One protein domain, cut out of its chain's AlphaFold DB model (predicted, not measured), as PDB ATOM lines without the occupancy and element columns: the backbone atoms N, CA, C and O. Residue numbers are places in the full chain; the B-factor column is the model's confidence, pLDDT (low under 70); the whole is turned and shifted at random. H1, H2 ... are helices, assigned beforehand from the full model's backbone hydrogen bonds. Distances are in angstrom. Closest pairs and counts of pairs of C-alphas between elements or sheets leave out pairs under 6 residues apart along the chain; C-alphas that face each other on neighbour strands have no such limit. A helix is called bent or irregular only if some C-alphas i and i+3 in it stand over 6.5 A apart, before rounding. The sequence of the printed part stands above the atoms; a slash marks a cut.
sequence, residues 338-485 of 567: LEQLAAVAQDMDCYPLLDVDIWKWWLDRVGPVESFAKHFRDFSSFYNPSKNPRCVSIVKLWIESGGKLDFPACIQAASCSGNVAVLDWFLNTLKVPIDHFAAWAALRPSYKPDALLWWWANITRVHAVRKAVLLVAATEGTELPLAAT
ATOM      1  N   LEU A 338      58.396  24.020 -11.516       94.12
ATOM      2  CA  LEU A 338      57.421  22.939 -11.618       94.12
ATOM      3  C   LEU A 338      57.216  22.473 -13.069       94.12
ATOM      4  O   LEU A 338      57.029  21.287 -13.317       94.12
ATOM      5  N   GLU A 339      57.306  23.393 -14.028       94.69
ATOM      6  CA  GLU A 339      57.185  23.123 -15.464       94.69
ATOM      7  C   GLU A 339      58.350  22.273 -15.984       94.69
ATOM      8  O   GLU A 339      58.138  21.298 -16.702       94.69
ATOM      9  N   GLN A 340      59.581  22.593 -15.573       94.12
ATOM     10  CA  GLN A 340      60.764  21.788 -15.892       94.12
ATOM     11  C   GLN A 340      60.687  20.402 -15.255       94.12
ATOM     12  O   GLN A 340      61.024  19.406 -15.898       94.12
ATOM     13  N   LEU A 341      60.221  20.328 -14.008       93.50
ATOM     14  CA  LEU A 341      60.039  19.064 -13.308       93.50
ATOM     15  C   LEU A 341      58.963  18.206 -13.995       93.50
ATOM     16  O   LEU A 341      59.168  17.012 -14.205       93.50
ATOM     17  N   ALA A 342      57.858  18.819 -14.423       92.44
ATOM     18  CA  ALA A 342      56.808  18.157 -15.192       92.44
ATOM     19  C   ALA A 342      57.303  17.682 -16.566       92.44
ATOM     20  O   ALA A 342      56.951  16.579 -16.975       92.44
ATOM     21  N   ALA A 343      58.148  18.455 -17.257       92.06
ATOM     22  CA  ALA A 343      58.768  18.030 -18.513       92.06
ATOM     23  C   ALA A 343      59.638  16.779 -18.312       92.06
ATOM     24  O   ALA A 343      59.525  15.813 -19.058       92.06
ATOM     25  N   VAL A 344      60.429  16.734 -17.236       90.56
ATOM     26  CA  VAL A 344      61.209  15.535 -16.902       90.56
ATOM     27  C   VAL A 344      60.317  14.350 -16.536       90.56
ATOM     28  O   VAL A 344      60.599  13.232 -16.956       90.56
ATOM     29  N   ALA A 345      59.213  14.575 -15.819       90.56
ATOM     30  CA  ALA A 345      58.210  13.540 -15.559       90.56
ATOM     31  C   ALA A 345      57.571  13.000 -16.851       90.56
ATOM     32  O   ALA A 345      57.266  11.811 -16.929       90.56
ATOM     33  N   GLN A 346      57.387  13.846 -17.869       89.81
ATOM     34  CA  GLN A 346      56.866  13.455 -19.183       89.81
ATOM     35  C   GLN A 346      57.864  12.625 -19.995       89.81
ATOM     36  O   GLN A 346      57.449  11.667 -20.648       89.81
ATOM     37  N   ASP A 347      59.150  12.966 -19.912       88.00
ATOM     38  CA  ASP A 347      60.236  12.299 -20.640       88.00
ATOM     39  C   ASP A 347      60.758  11.035 -19.933       88.00
ATOM     40  O   ASP A 347      61.539  10.273 -20.504       88.00
ATOM     41  N   MET A 348      60.355  10.798 -18.683       84.19
ATOM     42  CA  MET A 348      60.802   9.637 -17.924       84.19
ATOM     43  C   MET A 348      60.202   8.339 -18.466       84.19
ATOM     44  O   MET A 348      59.019   8.045 -18.283       84.19
ATOM     45  N   ASP A 349      61.067   7.488 -19.012       76.56
ATOM     46  CA  ASP A 349      60.799   6.059 -19.116       76.56
ATOM     47  C   ASP A 349      60.828   5.470 -17.694       76.56
ATOM     48  O   ASP A 349      61.884   5.126 -17.164       76.56
ATOM     49  N   CYS A 350      59.668   5.361 -17.032       63.62
ATOM     50  CA  CYS A 350      59.534   4.999 -15.607       63.62
ATOM     51  C   CYS A 350      59.878   3.532 -15.283       63.62
ATOM     52  O   CYS A 350      59.398   2.970 -14.295       63.62
ATOM     53  N   TYR A 351      60.710   2.887 -16.099       63.22
ATOM     54  CA  TYR A 351      61.160   1.515 -15.901       63.22
ATOM     55  C   TYR A 351      61.752   1.232 -14.507       63.22
ATOM     56  O   TYR A 351      61.610   0.092 -14.055       63.22
ATOM     57  N   PRO A 352      62.362   2.205 -13.793       58.06
ATOM     58  CA  PRO A 352      62.935   1.922 -12.486       58.06
ATOM     59  C   PRO A 352      62.134   2.446 -11.272       58.06
ATOM     60  O   PRO A 352      62.554   2.229 -10.142       58.06
ATOM     61  N   LEU A 353      60.967   3.078 -11.450       67.44
ATOM     62  CA  LEU A 353      60.200   3.655 -10.335       67.44
ATOM     63  C   LEU A 353      59.242   2.631  -9.703       67.44
ATOM     64  O   LEU A 353      58.032   2.698  -9.895       67.44
ATOM     65  N   LEU A 354      59.761   1.652  -8.959       83.38
ATOM     66  CA  LEU A 354      58.925   0.677  -8.229       83.38
ATOM     67  C   LEU A 354      58.782   1.007  -6.731       83.38
ATOM     68  O   LEU A 354      58.175   0.239  -5.979       83.38
ATOM     69  N   ASP A 355      59.304   2.157  -6.302       89.12
ATOM     70  CA  ASP A 355      59.179   2.651  -4.935       89.12
ATOM     71  C   ASP A 355      57.982   3.609  -4.779       89.12
ATOM     72  O   ASP A 355      57.858   4.608  -5.489       89.12
ATOM     73  N   VAL A 356      57.109   3.312  -3.814       92.19
ATOM     74  CA  VAL A 356      55.908   4.098  -3.482       92.19
ATOM     75  C   VAL A 356      56.261   5.519  -3.056       92.19
ATOM     76  O   VAL A 356      55.552   6.454  -3.422       92.19
ATOM     77  N   ASP A 357      57.348   5.692  -2.310       92.06
ATOM     78  CA  ASP A 357      57.743   6.989  -1.772       92.06
ATOM     79  C   ASP A 357      58.214   7.916  -2.902       92.06
ATOM     80  O   ASP A 357      57.888   9.103  -2.920       92.06
ATOM     81  N   ILE A 358      58.880   7.362  -3.921       90.38
ATOM     82  CA  ILE A 358      59.283   8.122  -5.110       90.38
ATOM     83  C   ILE A 358      58.060   8.536  -5.935       90.38
ATOM     84  O   ILE A 358      57.976   9.683  -6.375       90.38
ATOM     85  N   TRP A 359      57.086   7.640  -6.117       92.06
ATOM     86  CA  TRP A 359      55.820   8.000  -6.764       92.06
ATOM     87  C   TRP A 359      55.096   9.106  -6.010       92.06
ATOM     88  O   TRP A 359      54.595  10.041  -6.630       92.06
ATOM     89  N   LYS A 360      55.077   9.027  -4.678       94.81
ATOM     90  CA  LYS A 360      54.450  10.042  -3.834       94.81
ATOM     91  C   LYS A 360      55.134  11.383  -4.006       94.81
ATOM     92  O   LYS A 360      54.464  12.377  -4.244       94.81
ATOM     93  N   TRP A 361      56.463  11.390  -3.989       94.69
ATOM     94  CA  TRP A 361      57.253  12.592  -4.211       94.69
ATOM     95  C   TRP A 361      56.928  13.286  -5.537       94.69
ATOM     96  O   TRP A 361      56.786  14.511  -5.563       94.69
ATOM     97  N   TRP A 362      56.795  12.515  -6.622       94.19
ATOM     98  CA  TRP A 362      56.408  13.055  -7.923       94.19
ATOM     99  C   TRP A 362      54.977  13.578  -7.910       94.19
ATOM    100  O   TRP A 362      54.749  14.724  -8.288       94.19
ATOM    101  N   LEU A 363      54.020  12.771  -7.456       94.75
ATOM    102  CA  LEU A 363      52.605  13.129  -7.484       94.75
ATOM    103  C   LEU A 363      52.284  14.339  -6.602       94.75
ATOM    104  O   LEU A 363      51.534  15.208  -7.037       94.75
ATOM    105  N   ASP A 364      52.915  14.456  -5.431       95.88
ATOM    106  CA  ASP A 364      52.763  15.609  -4.533       95.88
ATOM    107  C   ASP A 364      53.266  16.918  -5.173       95.88
ATOM    108  O   ASP A 364      52.826  18.004  -4.791       95.88
ATOM    109  N   ARG A 365      54.191  16.838  -6.139       95.69
ATOM    110  CA  ARG A 365      54.784  18.004  -6.808       95.69
ATOM    111  C   ARG A 365      54.128  18.305  -8.142       95.69
ATOM    112  O   ARG A 365      53.562  19.378  -8.306       95.69
ATOM    113  N   VAL A 366      54.229  17.381  -9.096       96.00
ATOM    114  CA  VAL A 366      53.800  17.590 -10.490       96.00
ATOM    115  C   VAL A 366      52.377  17.115 -10.765       96.00
ATOM    116  O   VAL A 366      51.846  17.383 -11.841       96.00
ATOM    117  N   GLY A 367      51.744  16.431  -9.809       95.88
ATOM    118  CA  GLY A 367      50.437  15.821 -10.013       95.88
ATOM    119  C   GLY A 367      50.469  14.655 -11.010       95.88
ATOM    120  O   GLY A 367      51.535  14.151 -11.382       95.88
ATOM    121  N   PRO A 368      49.294  14.174 -11.441       93.88
ATOM    122  CA  PRO A 368      49.203  13.075 -12.388       93.88
ATOM    123  C   PRO A 368      49.608  13.525 -13.801       93.88
ATOM    124  O   PRO A 368      48.935  14.349 -14.419       93.88
ATOM    125  N   VAL A 369      50.680  12.938 -14.338       92.31
ATOM    126  CA  VAL A 369      51.162  13.173 -15.711       92.31
ATOM    127  C   VAL A 369      50.877  11.981 -16.632       92.31
ATOM    128  O   VAL A 369      50.987  10.825 -16.234       92.31
ATOM    129  N   GLU A 370      50.521  12.234 -17.894       88.88
ATOM    130  CA  GLU A 370      50.104  11.180 -18.840       88.88
ATOM    131  C   GLU A 370      51.194  10.121 -19.104       88.88
ATOM    132  O   GLU A 370      50.882   8.960 -19.373       88.88
ATOM    133  N   SER A 371      52.477  10.480 -18.991       87.19
ATOM    134  CA  SER A 371      53.593   9.524 -19.066       87.19
ATOM    135  C   SER A 371      53.472   8.431 -18.001       87.19
ATOM    136  O   SER A 371      53.585   7.250 -18.318       87.19
ATOM    137  N   PHE A 372      53.121   8.790 -16.764       89.00
ATOM    138  CA  PHE A 372      52.876   7.828 -15.687       89.00
ATOM    139  C   PHE A 372      51.657   6.949 -15.987       89.00
ATOM    140  O   PHE A 372      51.693   5.743 -15.736       89.00
ATOM    141  N   ALA A 373      50.615   7.511 -16.609       89.12
ATOM    142  CA  ALA A 373      49.439   6.751 -17.032       89.12
ATOM    143  C   ALA A 373      49.790   5.640 -18.039       89.12
ATOM    144  O   ALA A 373      49.280   4.520 -17.932       89.12
ATOM    145  N   LYS A 374      50.705   5.912 -18.984       88.56
ATOM    146  CA  LYS A 374      51.201   4.906 -19.943       88.56
ATOM    147  C   LYS A 374      51.826   3.698 -19.245       88.56
ATOM    148  O   LYS A 374      51.632   2.575 -19.702       88.56
ATOM    149  N   HIS A 375      52.477   3.878 -18.095       84.88
ATOM    150  CA  HIS A 375      53.067   2.757 -17.358       84.88
ATOM    151  C   HIS A 375      52.038   1.764 -16.819       84.88
ATOM    152  O   HIS A 375      52.273   0.555 -16.865       84.88
ATOM    153  N   PHE A 376      50.871   2.249 -16.393       89.06
ATOM    154  CA  PHE A 376      49.776   1.379 -15.968       89.06
ATOM    155  C   PHE A 376      49.106   0.638 -17.133       89.06
ATOM    156  O   PHE A 376      48.491  -0.401 -16.894       89.06
ATOM    157  N   ARG A 377      49.209   1.147 -18.367       85.81
ATOM    158  CA  ARG A 377      48.599   0.534 -19.560       85.81
ATOM    159  C   ARG A 377      49.533  -0.446 -20.263       85.81
ATOM    160  O   ARG A 377      49.154  -1.583 -20.529       85.81
ATOM    161  N   ASP A 378      50.761  -0.015 -20.526       82.62
ATOM    162  CA  ASP A 378      51.610  -0.648 -21.540       82.62
ATOM    163  C   ASP A 378      52.602  -1.655 -20.937       82.62
ATOM    164  O   ASP A 378      53.107  -2.550 -21.621       82.62
ATOM    165  N   PHE A 379      52.868  -1.566 -19.630       81.50
ATOM    166  CA  PHE A 379      53.930  -2.331 -18.985       81.50
ATOM    167  C   PHE A 379      53.373  -3.417 -18.069       81.50
ATOM    168  O   PHE A 379      53.212  -3.247 -16.864       81.50
ATOM    169  N   SER A 380      53.192  -4.620 -18.619       82.19
ATOM    170  CA  SER A 380      52.887  -5.817 -17.810       82.19
ATOM    171  C   SER A 380      53.942  -6.101 -16.724       82.19
ATOM    172  O   SER A 380      53.642  -6.740 -15.715       82.19
ATOM    173  N   SER A 381      55.175  -5.603 -16.882       85.38
ATOM    174  CA  SER A 381      56.219  -5.665 -15.855       85.38
ATOM    175  C   SER A 381      55.879  -4.859 -14.602       85.38
ATOM    176  O   SER A 381      56.269  -5.304 -13.522       85.38
ATOM    177  N   PHE A 382      55.135  -3.751 -14.720       90.50
ATOM    178  CA  PHE A 382      54.715  -2.922 -13.586       90.50
ATOM    179  C   PHE A 382      53.857  -3.716 -12.602       90.50
ATOM    180  O   PHE A 382      54.012  -3.582 -11.393       90.50
ATOM    181  N   TYR A 383      52.987  -4.584 -13.118       90.19
ATOM    182  CA  TYR A 383      52.137  -5.424 -12.286       90.19
ATOM    183  C   TYR A 383      52.803  -6.733 -11.879       90.19
ATOM    184  O   TYR A 383      52.238  -7.451 -11.072       90.19
ATOM    185  N   ASN A 384      53.988  -7.089 -12.375       88.44
ATOM    186  CA  ASN A 384      54.585  -8.378 -12.034       88.44
ATOM    187  C   ASN A 384      54.921  -8.450 -10.527       88.44
ATOM    188  O   ASN A 384      55.815  -7.718 -10.096       88.44
ATOM    189  N   PRO A 385      54.307  -9.357  -9.736       87.25
ATOM    190  CA  PRO A 385      54.493  -9.396  -8.283       87.25
ATOM    191  C   PRO A 385      55.947  -9.581  -7.840       87.25
ATOM    192  O   PRO A 385      56.331  -9.090  -6.784       87.25
ATOM    193  N   SER A 386      56.767 -10.275  -8.643       87.06
ATOM    194  CA  SER A 386      58.182 -10.493  -8.318       87.06
ATOM    195  C   SER A 386      59.063  -9.274  -8.576       87.06
ATOM    196  O   SER A 386      60.142  -9.184  -8.004       87.06
ATOM    197  N   LYS A 387      58.623  -8.361  -9.451       87.38
ATOM    198  CA  LYS A 387      59.346  -7.121  -9.760       87.38
ATOM    199  C   LYS A 387      58.822  -5.959  -8.924       87.38
ATOM    200  O   LYS A 387      59.616  -5.191  -8.408       87.38
ATOM    201  N   ASN A 388      57.503  -5.860  -8.769       89.69
ATOM    202  CA  ASN A 388      56.835  -4.771  -8.068       89.69
ATOM    203  C   ASN A 388      55.824  -5.303  -7.036       89.69
ATOM    204  O   ASN A 388      54.611  -5.320  -7.288       89.69
ATOM    205  N   PRO A 389      56.288  -5.714  -5.846       90.94
ATOM    206  CA  PRO A 389      55.391  -6.163  -4.784       90.94
ATOM    207  C   PRO A 389      54.492  -5.035  -4.239       90.94
ATOM    208  O   PRO A 389      53.517  -5.323  -3.551       90.94
ATOM    209  N   ARG A 390      54.790  -3.762  -4.544       93.50
ATOM    210  CA  ARG A 390      54.073  -2.575  -4.046       93.50
ATOM    211  C   ARG A 390      53.159  -1.912  -5.087       93.50
ATOM    212  O   ARG A 390      52.638  -0.828  -4.833       93.50
ATOM    213  N   CYS A 391      52.911  -2.557  -6.228       93.62
ATOM    214  CA  CYS A 391      52.102  -2.003  -7.321       93.62
ATOM    215  C   CYS A 391      50.715  -1.503  -6.874       93.62
ATOM    216  O   CYS A 391      50.320  -0.419  -7.283       93.62
ATOM    217  N   VAL A 392      49.999  -2.224  -5.998       95.12
ATOM    218  CA  VAL A 392      48.687  -1.779  -5.478       95.12
ATOM    219  C   VAL A 392      48.797  -0.435  -4.758       95.12
ATOM    220  O   VAL A 392      47.969   0.446  -4.979       95.12
ATOM    221  N   SER A 393      49.829  -0.250  -3.932       95.44
ATOM    222  CA  SER A 393      50.061   1.008  -3.218       95.44
ATOM    223  C   SER A 393      50.331   2.163  -4.181       95.44
ATOM    224  O   SER A 393      49.795   3.248  -3.985       95.44
ATOM    225  N   ILE A 394      51.102   1.920  -5.245       94.69
ATOM    226  CA  ILE A 394      51.385   2.921  -6.283       94.69
ATOM    227  C   ILE A 394      50.110   3.290  -7.058       94.69
ATOM    228  O   ILE A 394      49.820   4.470  -7.241       94.69
ATOM    229  N   VAL A 395      49.314   2.303  -7.487       94.69
ATOM    230  CA  VAL A 395      48.061   2.558  -8.223       94.69
ATOM    231  C   VAL A 395      47.050   3.293  -7.342       94.69
ATOM    232  O   VAL A 395      46.366   4.201  -7.807       94.69
ATOM    233  N   LYS A 396      46.964   2.939  -6.057       96.19
ATOM    234  CA  LYS A 396      46.124   3.647  -5.088       96.19
ATOM    235  C   LYS A 396      46.530   5.117  -4.976       96.19
ATOM    236  O   LYS A 396      45.681   5.990  -5.126       96.19
ATOM    237  N   LEU A 397      47.820   5.371  -4.782       96.38
ATOM    238  CA  LEU A 397      48.382   6.712  -4.681       96.38
ATOM    239  C   LEU A 397      48.126   7.552  -5.948       96.38
ATOM    240  O   LEU A 397      47.787   8.729  -5.848       96.38
ATOM    241  N   TRP A 398      48.215   6.941  -7.134       95.88
ATOM    242  CA  TRP A 398      47.863   7.585  -8.404       95.88
ATOM    243  C   TRP A 398      46.410   8.077  -8.430       95.88
ATOM    244  O   TRP A 398      46.160   9.235  -8.763       95.88
ATOM    245  N   ILE A 399      45.455   7.225  -8.040       95.88
ATOM    246  CA  ILE A 399      44.027   7.586  -7.986       95.88
ATOM    247  C   ILE A 399      43.781   8.680  -6.940       95.88
ATOM    248  O   ILE A 399      43.059   9.637  -7.212       95.88
ATOM    249  N   GLU A 400      44.388   8.557  -5.755       96.44
ATOM    250  CA  GLU A 400      44.271   9.545  -4.670       96.44
ATOM    251  C   GLU A 400      44.808  10.921  -5.081       96.44
ATOM    252  O   GLU A 400      44.283  11.942  -4.645       96.44
ATOM    253  N   SER A 401      45.780  10.951  -5.994       96.25
ATOM    254  CA  SER A 401      46.335  12.177  -6.579       96.25
ATOM    255  C   SER A 401      45.491  12.739  -7.738       96.25
ATOM    256  O   SER A 401      45.926  13.648  -8.439       96.25
ATOM    257  N   GLY A 402      44.292  12.195  -7.984       96.88
ATOM    258  CA  GLY A 402      43.395  12.613  -9.067       96.88
ATOM    259  C   GLY A 402      43.722  12.007 -10.436       96.88
ATOM    260  O   GLY A 402      43.123  12.390 -11.444       96.88
ATOM    261  N   GLY A 403      44.659  11.057 -10.490       95.88
ATOM    262  CA  GLY A 403      45.010  10.334 -11.702       95.88
ATOM    263  C   GLY A 403      43.858   9.462 -12.199       95.88
ATOM    264  O   GLY A 403      43.191   8.763 -11.434       95.88
ATOM    265  N   LYS A 404      43.623   9.474 -13.513       96.19
ATOM    266  CA  LYS A 404      42.640   8.592 -14.156       96.19
ATOM    267  C   LYS A 404      43.316   7.293 -14.577       96.19
ATOM    268  O   LYS A 404      44.461   7.307 -15.022       96.19
ATOM    269  N   LEU A 405      42.610   6.177 -14.430       94.44
ATOM    270  CA  LEU A 405      43.066   4.874 -14.906       94.44
ATOM    271  C   LEU A 405      42.209   4.420 -16.077       94.44
ATOM    272  O   LEU A 405      40.982   4.482 -16.035       94.44
ATOM    273  N   ASP A 406      42.875   3.890 -17.093       94.69
ATOM    274  CA  ASP A 406      42.243   3.046 -18.097       94.69
ATOM    275  C   ASP A 406      42.090   1.644 -17.496       94.69
ATOM    276  O   ASP A 406      42.995   0.808 -17.576       94.69
ATOM    277  N   PHE A 407      40.976   1.416 -16.792       94.06
ATOM    278  CA  PHE A 407      40.735   0.150 -16.100       94.06
ATOM    279  C   PHE A 407      40.844  -1.073 -17.018       94.06
ATOM    280  O   PHE A 407      41.525  -2.013 -16.608       94.06
ATOM    281  N   PRO A 408      40.259  -1.096 -18.234       92.19
ATOM    282  CA  PRO A 408      40.460  -2.198 -19.172       92.19
ATOM    283  C   PRO A 408      41.939  -2.518 -19.434       92.19
ATOM    284  O   PRO A 408      42.345  -3.673 -19.292       92.19
ATOM    285  N   ALA A 409      42.761  -1.509 -19.739       90.56
ATOM    286  CA  ALA A 409      44.191  -1.708 -19.984       90.56
ATOM    287  C   ALA A 409      44.952  -2.144 -18.714       90.56
ATOM    288  O   ALA A 409      45.799  -3.037 -18.760       90.56
ATOM    289  N   CYS A 410      44.612  -1.589 -17.549       92.69
ATOM    290  CA  CYS A 410      45.234  -1.971 -16.278       92.69
ATOM    291  C   CYS A 410      44.888  -3.414 -15.878       92.69
ATOM    292  O   CYS A 410      45.760  -4.172 -15.453       92.69
ATOM    293  N   ILE A 411      43.623  -3.819 -16.040       92.06
ATOM    294  CA  ILE A 411      43.149  -5.191 -15.810       92.06
ATOM    295  C   ILE A 411      43.859  -6.157 -16.765       92.06
ATOM    296  O   ILE A 411      44.269  -7.245 -16.342       92.06
ATOM    297  N   GLN A 412      44.069  -5.751 -18.024       88.56
ATOM    298  CA  GLN A 412      44.854  -6.511 -18.993       88.56
ATOM    299  C   GLN A 412      46.280  -6.734 -18.520       88.56
ATOM    300  O   GLN A 412      46.732  -7.876 -18.419       88.56
ATOM    301  N   ALA A 413      46.988  -5.651 -18.217       89.88
ATOM    302  CA  ALA A 413      48.380  -5.701 -17.812       89.88
ATOM    303  C   ALA A 413      48.553  -6.508 -16.510       89.88
ATOM    304  O   ALA A 413      49.429  -7.378 -16.438       89.88
ATOM    305  N   ALA A 414      47.662  -6.322 -15.528       91.75
ATOM    306  CA  ALA A 414      47.634  -7.096 -14.288       91.75
ATOM    307  C   ALA A 414      47.407  -8.595 -14.547       91.75
ATOM    308  O   ALA A 414      48.151  -9.431 -14.026       91.75
ATOM    309  N   SER A 415      46.461  -8.946 -15.420       89.69
ATOM    310  CA  SER A 415      46.179 -10.336 -15.796       89.69
ATOM    311  C   SER A 415      47.339 -10.999 -16.537       89.69
ATOM    312  O   SER A 415      47.735 -12.115 -16.192       89.69
ATOM    313  N   CYS A 416      47.940 -10.307 -17.508       85.88
ATOM    314  CA  CYS A 416      49.122 -10.784 -18.231       85.88
ATOM    315  C   CYS A 416      50.319 -10.992 -17.291       85.88
ATOM    316  O   CYS A 416      51.100 -11.930 -17.446       85.88
ATOM    317  N   SER A 417      50.448 -10.145 -16.268       88.19
ATOM    318  CA  SER A 417      51.514 -10.246 -15.268       88.19
ATOM    319  C   SER A 417      51.291 -11.340 -14.213       88.19
ATOM    320  O   SER A 417      52.243 -11.709 -13.516       88.19
ATOM    321  N   GLY A 418      50.068 -11.873 -14.100       89.19
ATOM    322  CA  GLY A 418      49.678 -12.837 -13.068       89.19
ATOM    323  C   GLY A 418      49.414 -12.243 -11.689       89.19
ATOM    324  O   GLY A 418      49.477 -12.975 -10.705       89.19
ATOM    325  N   ASN A 419      49.169 -10.937 -11.581       92.56
ATOM    326  CA  ASN A 419      49.003 -10.287 -10.286       92.56
ATOM    327  C   ASN A 419      47.561 -10.348  -9.789       92.56
ATOM    328  O   ASN A 419      46.773  -9.418  -9.960       92.56
ATOM    329  N   VAL A 420      47.235 -11.461  -9.138       93.12
ATOM    330  CA  VAL A 420      45.907 -11.693  -8.564       93.12
ATOM    331  C   VAL A 420      45.544 -10.678  -7.482       93.12
ATOM    332  O   VAL A 420      44.373 -10.357  -7.348       93.12
ATOM    333  N   ALA A 421      46.522 -10.131  -6.751       93.31
ATOM    334  CA  ALA A 421      46.262  -9.153  -5.697       93.31
ATOM    335  C   ALA A 421      45.739  -7.831  -6.273       93.31
ATOM    336  O   ALA A 421      44.806  -7.250  -5.728       93.31
ATOM    337  N   VAL A 422      46.292  -7.382  -7.404       94.75
ATOM    338  CA  VAL A 422      45.811  -6.180  -8.104       94.75
ATOM    339  C   VAL A 422      44.424  -6.407  -8.698       94.75
ATOM    340  O   VAL A 422      43.560  -5.544  -8.563       94.75
ATOM    341  N   LEU A 423      44.185  -7.566  -9.320       94.19
ATOM    342  CA  LEU A 423      42.866  -7.911  -9.862       94.19
ATOM    343  C   LEU A 423      41.802  -7.965  -8.760       94.19
ATOM    344  O   LEU A 423      40.717  -7.399  -8.911       94.19
ATOM    345  N   ASP A 424      42.137  -8.597  -7.636       94.75
ATOM    346  CA  ASP A 424      41.263  -8.669  -6.474       94.75
ATOM    347  C   ASP A 424      40.984  -7.286  -5.895       94.75
ATOM    348  O   ASP A 424      39.837  -6.940  -5.617       94.75
ATOM    349  N   TRP A 425      42.016  -6.449  -5.799       96.38
ATOM    350  CA  TRP A 425      41.876  -5.074  -5.356       96.38
ATOM    351  C   TRP A 425      40.964  -4.256  -6.284       96.38
ATOM    352  O   TRP A 425      40.044  -3.600  -5.788       96.38
ATOM    353  N   PHE A 426      41.117  -4.351  -7.612       95.75
ATOM    354  CA  PHE A 426      40.219  -3.688  -8.566       95.75
ATOM    355  C   PHE A 426      38.761  -4.138  -8.409       95.75
ATOM    356  O   PHE A 426      37.859  -3.300  -8.354       95.75
ATOM    357  N   LEU A 427      38.519  -5.447  -8.298       94.12
ATOM    358  CA  LEU A 427      37.164  -5.992  -8.222       94.12
ATOM    359  C   LEU A 427      36.508  -5.720  -6.862       94.12
ATOM    360  O   LEU A 427      35.365  -5.267  -6.782       94.12
ATOM    361  N   ASN A 428      37.217  -6.019  -5.776       94.19
ATOM    362  CA  ASN A 428      36.636  -6.070  -4.441       94.19
ATOM    363  C   ASN A 428      36.834  -4.787  -3.642       94.19
ATOM    364  O   ASN A 428      35.965  -4.478  -2.827       94.19
ATOM    365  N   THR A 429      37.912  -4.037  -3.868       94.94
ATOM    366  CA  THR A 429      38.185  -2.798  -3.121       94.94
ATOM    367  C   THR A 429      37.734  -1.577  -3.905       94.94
ATOM    368  O   THR A 429      36.899  -0.821  -3.421       94.94
ATOM    369  N   LEU A 430      38.227  -1.417  -5.134       95.44
ATOM    370  CA  LEU A 430      37.921  -0.254  -5.967       95.44
ATOM    371  C   LEU A 430      36.535  -0.338  -6.628       95.44
ATOM    372  O   LEU A 430      36.039   0.659  -7.144       95.44
ATOM    373  N   LYS A 431      35.898  -1.518  -6.586       95.31
ATOM    374  CA  LYS A 431      34.574  -1.792  -7.170       95.31
ATOM    375  C   LYS A 431      34.494  -1.383  -8.643       95.31
ATOM    376  O   LYS A 431      33.474  -0.856  -9.085       95.31
ATOM    377  N   VAL A 432      35.569  -1.629  -9.399       94.12
ATOM    378  CA  VAL A 432      35.614  -1.315 -10.831       94.12
ATOM    379  C   VAL A 432      34.438  -2.012 -11.529       94.12
ATOM    380  O   VAL A 432      34.243  -3.214 -11.307       94.12
ATOM    381  N   PRO A 433      33.644  -1.292 -12.351       92.50
ATOM    382  CA  PRO A 433      32.512  -1.879 -13.047       92.50
ATOM    383  C   PRO A 433      32.910  -3.125 -13.825       92.50
ATOM    384  O   PRO A 433      33.920  -3.169 -14.530       92.50
ATOM    385  N   ILE A 434      32.075  -4.145 -13.701       86.50
ATOM    386  CA  ILE A 434      32.291  -5.459 -14.296       86.50
ATOM    387  C   ILE A 434      32.369  -5.411 -15.833       86.50
ATOM    388  O   ILE A 434      33.049  -6.239 -16.436       86.50
ATOM    389  N   ASP A 435      31.771  -4.395 -16.461       84.56
ATOM    390  CA  ASP A 435      31.865  -4.139 -17.902       84.56
ATOM    391  C   ASP A 435      33.313  -3.875 -18.345       84.56
ATOM    392  O   ASP A 435      33.710  -4.318 -19.419       84.56
ATOM    393  N   HIS A 436      34.153  -3.251 -17.506       88.44
ATOM    394  CA  HIS A 436      35.579  -3.064 -17.812       88.44
ATOM    395  C   HIS A 436      36.360  -4.384 -17.774       88.44
ATOM    396  O   HIS A 436      37.270  -4.585 -18.576       88.44
ATOM    397  N   PHE A 437      35.978  -5.311 -16.889       85.94
ATOM    398  CA  PHE A 437      36.520  -6.673 -16.883       85.94
ATOM    399  C   PHE A 437      36.036  -7.468 -18.111       85.94
ATOM    400  O   PHE A 437      36.785  -8.279 -18.658       85.94
ATOM    401  N   ALA A 438      34.801  -7.229 -18.569       77.69
ATOM    402  CA  ALA A 438      34.210  -7.905 -19.723       77.69
ATOM    403  C   ALA A 438      34.765  -7.403 -21.067       77.69
ATOM    404  O   ALA A 438      35.070  -8.231 -21.927       77.69
ATOM    405  N   ALA A 439      34.957  -6.087 -21.223       74.06
ATOM    406  CA  ALA A 439      35.580  -5.462 -22.395       74.06
ATOM    407  C   ALA A 439      36.965  -6.057 -22.688       74.06
ATOM    408  O   ALA A 439      37.385  -6.180 -23.836       74.06
ATOM    409  N   TRP A 440      37.648  -6.493 -21.633       65.81
ATOM    410  CA  TRP A 440      38.959  -7.094 -21.731       65.81
ATOM    411  C   TRP A 440      38.963  -8.586 -22.091       65.81
ATOM    412  O   TRP A 440      39.855  -9.029 -22.813       65.81
ATOM    413  N   ALA A 441      37.974  -9.376 -21.654       60.62
ATOM    414  CA  ALA A 441      37.928 -10.820 -21.928       60.62
ATOM    415  C   ALA A 441      37.948 -11.167 -23.438       60.62
ATOM    416  O   ALA A 441      38.143 -12.328 -23.801       60.62
ATOM    417  N   ALA A 442      37.759 -10.171 -24.308       54.78
ATOM    418  CA  ALA A 442      37.856 -10.261 -25.758       54.78
ATOM    419  C   ALA A 442      39.285 -10.088 -26.338       54.78
ATOM    420  O   ALA A 442      39.487 -10.396 -27.510       54.78
ATOM    421  N   LEU A 443      40.289  -9.620 -25.573       51.84
ATOM    422  CA  LEU A 443      41.577  -9.143 -26.114       51.84
ATOM    423  C   LEU A 443      42.824  -9.828 -25.496       51.84
ATOM    424  O   LEU A 443      43.369  -9.382 -24.489       51.84
ATOM    425  N   ARG A 444      43.353 -10.825 -26.230       59.56
ATOM    426  CA  ARG A 444      44.700 -11.462 -26.153       59.56
ATOM    427  C   ARG A 444      45.093 -12.245 -24.874       59.56
ATOM    428  O   ARG A 444      44.660 -11.913 -23.787       59.56
ATOM    429  N   PRO A 445      45.978 -13.269 -24.962       55.97
ATOM    430  CA  PRO A 445      45.861 -14.446 -24.094       55.97
ATOM    431  C   PRO A 445      47.141 -14.926 -23.379       55.97
ATOM    432  O   PRO A 445      47.237 -16.092 -22.987       55.97
ATOM    433  N   SER A 446      48.165 -14.087 -23.219       66.25
ATOM    434  CA  SER A 446      49.373 -14.493 -22.488       66.25
ATOM    435  C   SER A 446      49.146 -14.393 -20.976       66.25
ATOM    436  O   SER A 446      49.614 -13.462 -20.325       66.25
ATOM    437  N   TYR A 447      48.396 -15.336 -20.410       68.19
ATOM    438  CA  TYR A 447      48.056 -15.344 -18.987       68.19
ATOM    439  C   TYR A 447      49.001 -16.195 -18.156       68.19
ATOM    440  O   TYR A 447      49.398 -17.285 -18.561       68.19
ATOM    441  N   LYS A 448      49.306 -15.743 -16.938       78.00
ATOM    442  CA  LYS A 448      49.926 -16.625 -15.947       78.00
ATOM    443  C   LYS A 448      48.868 -17.520 -15.277       78.00
ATOM    444  O   LYS A 448      47.736 -17.069 -15.089       78.00
ATOM    445  N   PRO A 449      49.250 -18.744 -14.850       75.88
ATOM    446  CA  PRO A 449      48.461 -19.660 -14.019       75.88
ATOM    447  C   PRO A 449      47.529 -19.032 -12.991       75.88
ATOM    448  O   PRO A 449      46.344 -19.359 -12.925       75.88
ATOM    449  N   ASP A 450      48.057 -18.098 -12.219       75.94
ATOM    450  CA  ASP A 450      47.335 -17.565 -11.074       75.94
ATOM    451  C   ASP A 450      46.222 -16.600 -11.504       75.94
ATOM    452  O   ASP A 450      45.133 -16.612 -10.931       75.94
ATOM    453  N   ALA A 451      46.435 -15.836 -12.583       83.00
ATOM    454  CA  ALA A 451      45.414 -14.936 -13.107       83.00
ATOM    455  C   ALA A 451      44.191 -15.699 -13.628       83.00
ATOM    456  O   ALA A 451      43.078 -15.298 -13.302       83.00
ATOM    457  N   LEU A 452      44.337 -16.807 -14.373       79.06
ATOM    458  CA  LEU A 452      43.128 -17.528 -14.810       79.06
ATOM    459  C   LEU A 452      42.440 -18.285 -13.675       79.06
ATOM    460  O   LEU A 452      41.230 -18.468 -13.759       79.06
ATOM    461  N   LEU A 453      43.155 -18.699 -12.619       76.25
ATOM    462  CA  LEU A 453      42.505 -19.220 -11.406       76.25
ATOM    463  C   LEU A 453      41.581 -18.168 -10.824       76.25
ATOM    464  O   LEU A 453      40.414 -18.443 -10.546       76.25
ATOM    465  N   TRP A 454      42.116 -16.958 -10.682       87.06
ATOM    466  CA  TRP A 454      41.373 -15.825 -10.169       87.06
ATOM    467  C   TRP A 454      40.184 -15.483 -11.077       87.06
ATOM    468  O   TRP A 454      39.063 -15.356 -10.584       87.06
ATOM    469  N   TRP A 455      40.389 -15.423 -12.398       83.44
ATOM    470  CA  TRP A 455      39.308 -15.178 -13.355       83.44
ATOM    471  C   TRP A 455      38.234 -16.249 -13.283       83.44
ATOM    472  O   TRP A 455      37.065 -15.898 -13.241       83.44
ATOM    473  N   TRP A 456      38.602 -17.530 -13.211       75.81
ATOM    474  CA  TRP A 456      37.652 -18.635 -13.091       75.81
ATOM    475  C   TRP A 456      36.823 -18.542 -11.807       75.81
ATOM    476  O   TRP A 456      35.599 -18.653 -11.857       75.81
ATOM    477  N   ALA A 457      37.467 -18.274 -10.669       77.44
ATOM    478  CA  ALA A 457      36.784 -18.125  -9.386       77.44
ATOM    479  C   ALA A 457      35.795 -16.944  -9.375       77.44
ATOM    480  O   ALA A 457      34.765 -17.001  -8.708       77.44
ATOM    481  N   ASN A 458      36.080 -15.894 -10.149       80.88
ATOM    482  CA  ASN A 458      35.253 -14.693 -10.244       80.88
ATOM    483  C   ASN A 458      34.362 -14.664 -11.500       80.88
ATOM    484  O   ASN A 458      33.578 -13.731 -11.685       80.88
ATOM    485  N   ILE A 459      34.423 -15.696 -12.353       69.25
ATOM    486  CA  ILE A 459      33.831 -15.675 -13.693       69.25
ATOM    487  C   ILE A 459      32.312 -15.610 -13.660       69.25
ATOM    488  O   ILE A 459      31.713 -15.047 -14.563       69.25
ATOM    489  N   THR A 460      31.666 -16.145 -12.625       66.12
ATOM    490  CA  THR A 460      30.203 -16.096 -12.467       66.12
ATOM    491  C   THR A 460      29.699 -14.667 -12.294       66.12
ATOM    492  O   THR A 460      28.628 -14.331 -12.797       66.12
ATOM    493  N   ARG A 461      30.504 -13.802 -11.667       66.12
ATOM    494  CA  ARG A 461      30.236 -12.363 -11.560       66.12
ATOM    495  C   ARG A 461      30.453 -11.651 -12.900       66.12
ATOM    496  O   ARG A 461      29.683 -10.762 -13.235       66.12
ATOM    497  N   VAL A 462      31.441 -12.085 -13.687       58.84
ATOM    498  CA  VAL A 462      31.793 -11.508 -15.002       58.84
ATOM    499  C   VAL A 462      30.855 -11.988 -16.131       58.84
ATOM    500  O   VAL A 462      30.521 -11.235 -17.044       58.84
ATOM    501  N   HIS A 463      30.373 -13.233 -16.083       56.06
ATOM    502  CA  HIS A 463      29.569 -13.859 -17.141       56.06
ATOM    503  C   HIS A 463      28.144 -13.320 -17.238       56.06
ATOM    504  O   HIS A 463      27.604 -13.276 -18.346       56.06
ATOM    505  N   ALA A 464      27.544 -12.898 -16.119       58.03
ATOM    506  CA  ALA A 464      26.233 -12.245 -16.126       58.03
ATOM    507  C   ALA A 464      26.230 -11.017 -17.058       58.03
ATOM    508  O   ALA A 464      25.253 -10.757 -17.755       58.03
ATOM    509  N   VAL A 465      27.375 -10.342 -17.140       52.00
ATOM    510  CA  VAL A 465      27.599  -9.145 -17.949       52.00
ATOM    511  C   VAL A 465      28.047  -9.466 -19.362       52.00
ATOM    512  O   VAL A 465      27.519  -8.886 -20.299       52.00
ATOM    513  N   ARG A 466      28.927 -10.455 -19.570       51.72
ATOM    514  CA  ARG A 466      29.279 -10.884 -20.936       51.72
ATOM    515  C   ARG A 466      28.047 -11.351 -21.717       51.72
ATOM    516  O   ARG A 466      27.954 -11.084 -22.908       51.72
ATOM    517  N   LYS A 467      27.090 -12.015 -21.059       58.62
ATOM    518  CA  LYS A 467      25.820 -12.404 -21.687       58.62
ATOM    519  C   LYS A 467      24.971 -11.182 -22.064       58.62
ATOM    520  O   LYS A 467      24.346 -11.211 -23.114       58.62
ATOM    521  N   ALA A 468      24.998 -10.117 -21.259       51.75
ATOM    522  CA  ALA A 468      24.335  -8.850 -21.560       51.75
ATOM    523  C   ALA A 468      25.027  -8.088 -22.707       51.75
ATOM    524  O   ALA A 468      24.355  -7.668 -23.638       51.75
ATOM    525  N   VAL A 469      26.362  -7.998 -22.708       50.91
ATOM    526  CA  VAL A 469      27.153  -7.345 -23.771       50.91
ATOM    527  C   VAL A 469      27.038  -8.091 -25.102       50.91
ATOM    528  O   VAL A 469      26.865  -7.462 -26.139       50.91
ATOM    529  N   LEU A 470      27.070  -9.429 -25.091       54.03
ATOM    530  CA  LEU A 470      26.832 -10.235 -26.294       54.03
ATOM    531  C   LEU A 470      25.391 -10.102 -26.803       54.03
ATOM    532  O   LEU A 470      25.187 -10.138 -28.012       54.03
ATOM    533  N   LEU A 471      24.404  -9.923 -25.914       54.41
ATOM    534  CA  LEU A 471      23.031  -9.613 -26.326       54.41
ATOM    535  C   LEU A 471      22.936  -8.228 -26.983       54.41
ATOM    536  O   LEU A 471      22.285  -8.112 -28.012       54.41
ATOM    537  N   VAL A 472      23.598  -7.211 -26.418       49.25
ATOM    538  CA  VAL A 472      23.607  -5.834 -26.949       49.25
ATOM    539  C   VAL A 472      24.328  -5.763 -28.301       49.25
ATOM    540  O   VAL A 472      23.777  -5.230 -29.261       49.25
ATOM    541  N   ALA A 473      25.498  -6.392 -28.429       52.09
ATOM    542  CA  ALA A 473      26.228  -6.471 -29.697       52.09
ATOM    543  C   ALA A 473      25.439  -7.235 -30.778       52.09
ATOM    544  O   ALA A 473      25.427  -6.835 -31.942       52.09
ATOM    545  N   ALA A 474      24.714  -8.294 -30.394       56.62
ATOM    546  CA  ALA A 474      23.826  -9.019 -31.303       56.62
ATOM    547  C   ALA A 474      22.618  -8.179 -31.758       56.62
ATOM    548  O   ALA A 474      22.144  -8.366 -32.875       56.62
ATOM    549  N   THR A 475      22.128  -7.246 -30.932       54.56
ATOM    550  CA  THR A 475      21.052  -6.316 -31.318       54.56
ATOM    551  C   THR A 475      21.532  -5.118 -32.140       54.56
ATOM    552  O   THR A 475      20.750  -4.577 -32.915       54.56
ATOM    553  N   GLU A 476      22.800  -4.717 -32.012       58.81
ATOM    554  CA  GLU A 476      23.382  -3.564 -32.720       58.81
ATOM    555  C   GLU A 476      24.083  -3.936 -34.041       58.81
ATOM    556  O   GLU A 476      24.568  -3.056 -34.752       58.81
ATOM    557  N   GLY A 477      24.131  -5.224 -34.403       57.53
ATOM    558  CA  GLY A 477      24.668  -5.688 -35.690       57.53
ATOM    559  C   GLY A 477      26.178  -5.483 -35.864       57.53
ATOM    560  O   GLY A 477      26.675  -5.521 -36.988       57.53
ATOM    561  N   THR A 478      26.919  -5.256 -34.777       47.94
ATOM    562  CA  THR A 478      28.377  -5.101 -34.809       47.94
ATOM    563  C   THR A 478      29.052  -6.472 -34.764       47.94
ATOM    564  O   THR A 478      28.997  -7.181 -33.758       47.94
ATOM    565  N   GLU A 479      29.711  -6.864 -35.857       43.06
ATOM    566  CA  GLU A 479      30.537  -8.076 -35.895       43.06
ATOM    567  C   GLU A 479      31.758  -7.916 -34.971       43.06
ATOM    568  O   GLU A 479      32.663  -7.122 -35.226       43.06
ATOM    569  N   LEU A 480      31.791  -8.675 -33.872       47.59
ATOM    570  CA  LEU A 480      32.969  -8.777 -33.006       47.59
ATOM    571  C   LEU A 480      34.015  -9.713 -33.646       47.59
ATOM    572  O   LEU A 480      33.652 -10.798 -34.106       47.59
ATOM    573  N   PRO A 481      35.318  -9.367 -33.629       44.66
ATOM    574  CA  PRO A 481      36.373 -10.224 -34.166       44.66
ATOM    575  C   PRO A 481      36.515 -11.476 -33.287       44.66
ATOM    576  O   PRO A 481      37.074 -11.431 -32.192       44.66
ATOM    577  N   LEU A 482      35.974 -12.604 -33.754       42.69
ATOM    578  CA  LEU A 482      35.761 -13.807 -32.939       42.69
ATOM    579  C   LEU A 482      36.927 -14.817 -32.934       42.69
ATOM    580  O   LEU A 482      36.756 -15.933 -32.451       42.69
ATOM    581  N   ALA A 483      38.113 -14.473 -33.442       35.00
ATOM    582  CA  ALA A 483      39.210 -15.436 -33.587       35.00
ATOM    583  C   ALA A 483      40.570 -14.847 -33.184       35.00
ATOM    584  O   ALA A 483      41.325 -14.350 -34.015       35.00
ATOM    585  N   ALA A 484      40.907 -14.927 -31.894       38.75
ATOM    586  CA  ALA A 484      42.278 -14.755 -31.414       38.75
ATOM    587  C   ALA A 484      42.675 -15.986 -30.582       38.75
ATOM    588  O   ALA A 484      42.111 -16.236 -29.516       38.75
ATOM    589  N   THR A 485      43.625 -16.770 -31.089       40.81
ATOM    590  CA  THR A 485      44.179 -17.985 -30.466       40.81
ATOM    591  C   THR A 485      44.907 -17.680 -29.153       40.81
ATOM    592  O   THR A 485      45.572 -16.649 -29.018       40.81
TER     593      THR A 485
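What this domain is: This is residues 338 to 485 of the 567 residues of an uncharacterized protein of Catenaria anguillulae PL171 (UniProt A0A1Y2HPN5). The chain winds in stacked turns, two short helices to a turn, which makes an elongated pile with two rows: H1, H3, H5 and H7 in one, H2, H4 and H6 in the other with H8a after them. The long last helix, H8, bends sharply, and its arm H8b runs across H7 at one end of the pile; residues 471 to 479 stick out there. The printed part has 148 residues with eight named helices, H1 to H8 along the chain, and no named strand; the class is all helix. It is compact, with a radius of gyration of the C-alphas of 16.8 A, and spans 51 by 32 by 28 A.

Where its parts are: Start at the longest helix, H8, residues 449 to 476. By its hydrogen bonds it was assigned as one helix, but it is bent: C-alphas 457 and 460 are 7.5 A apart. Arm H8a, residues 449 to 457, is 12.7 A long from C-alpha 449 at (48.461, -19.660, -14.019); arm H8b, residues 460 to 476, runs 24.8 A to C-alpha 476 at (23.382, -3.564, -32.720). Going back along the chain you meet H7, residues 434 to 440, 10.1 A; H6, 420 to 429, 13.0 A; H5, 407 to 417, 15.0 A; H4, 391 to 400, 14.2 A; H3, 370 to 378, 12.2 A; H2, 356 to 366, 15.3 A; and H1, 338 to 347, 14.2 A, with C-alpha 338 at (57.421, 22.939, -11.618).

How they stand to each other: H8a and H8b are about perpendicular, at 79 degrees. H8b touches H7 with residues 461 to 466 alone, closest at the C-alphas of Ala 438 and Arg 466, 5.9 A. H8a and H6 only just touch, with 3 pairs of C-alphas within 8 A, closest Val 420 and Ala 451, 5.6 A. H8a and H5 touch only at their ends, closest at C-alphas 415 and 451, 5.4 A. Look next at the hub, H5: it forms a helical hairpin with H6, a shallow tilt of 29 degrees, closest C-alphas 414 and 422, 6.5 A. It touches H7 at C-alphas 408 and 436, 5.1 A, and H3 at C-alphas 377 and 409, 5.0 A. H4 touches H6 at C-alphas 392 and 422, 5.9 A, and H2 at C-alphas 356 and 394, 5.4 A; in both pairs the helices run the same way at a shallow tilt, 32 and 24 degrees. H1 touches H2 at C-alphas 342 and 366, 5.6 A, and touches H3 only at their ends, at C-alphas 346 and 371, 5.1 A. Each O i to N i+4 pair is within hydrogen-bond range in H1, H4, H5, H6 and H8a; the counts are 6 of 7 in H2, 3 of 5 in H3, 2 of 3 in H7 and 10 of 13 in H8b.

The domain as a whole: The two C-alphas farthest apart are those of Gln 340 and Thr 475, 51.0 A. The printed part has no cut, and the link from H3 to H4, residues 379 to 390, is long. Residues 471 to 479, of which 471 to 476 belong to H8, stand free. The mean pLDDT of the printed part is 80.8; look for values under 70 at residues 350 to 353, 440 to 447 and 459 to 485.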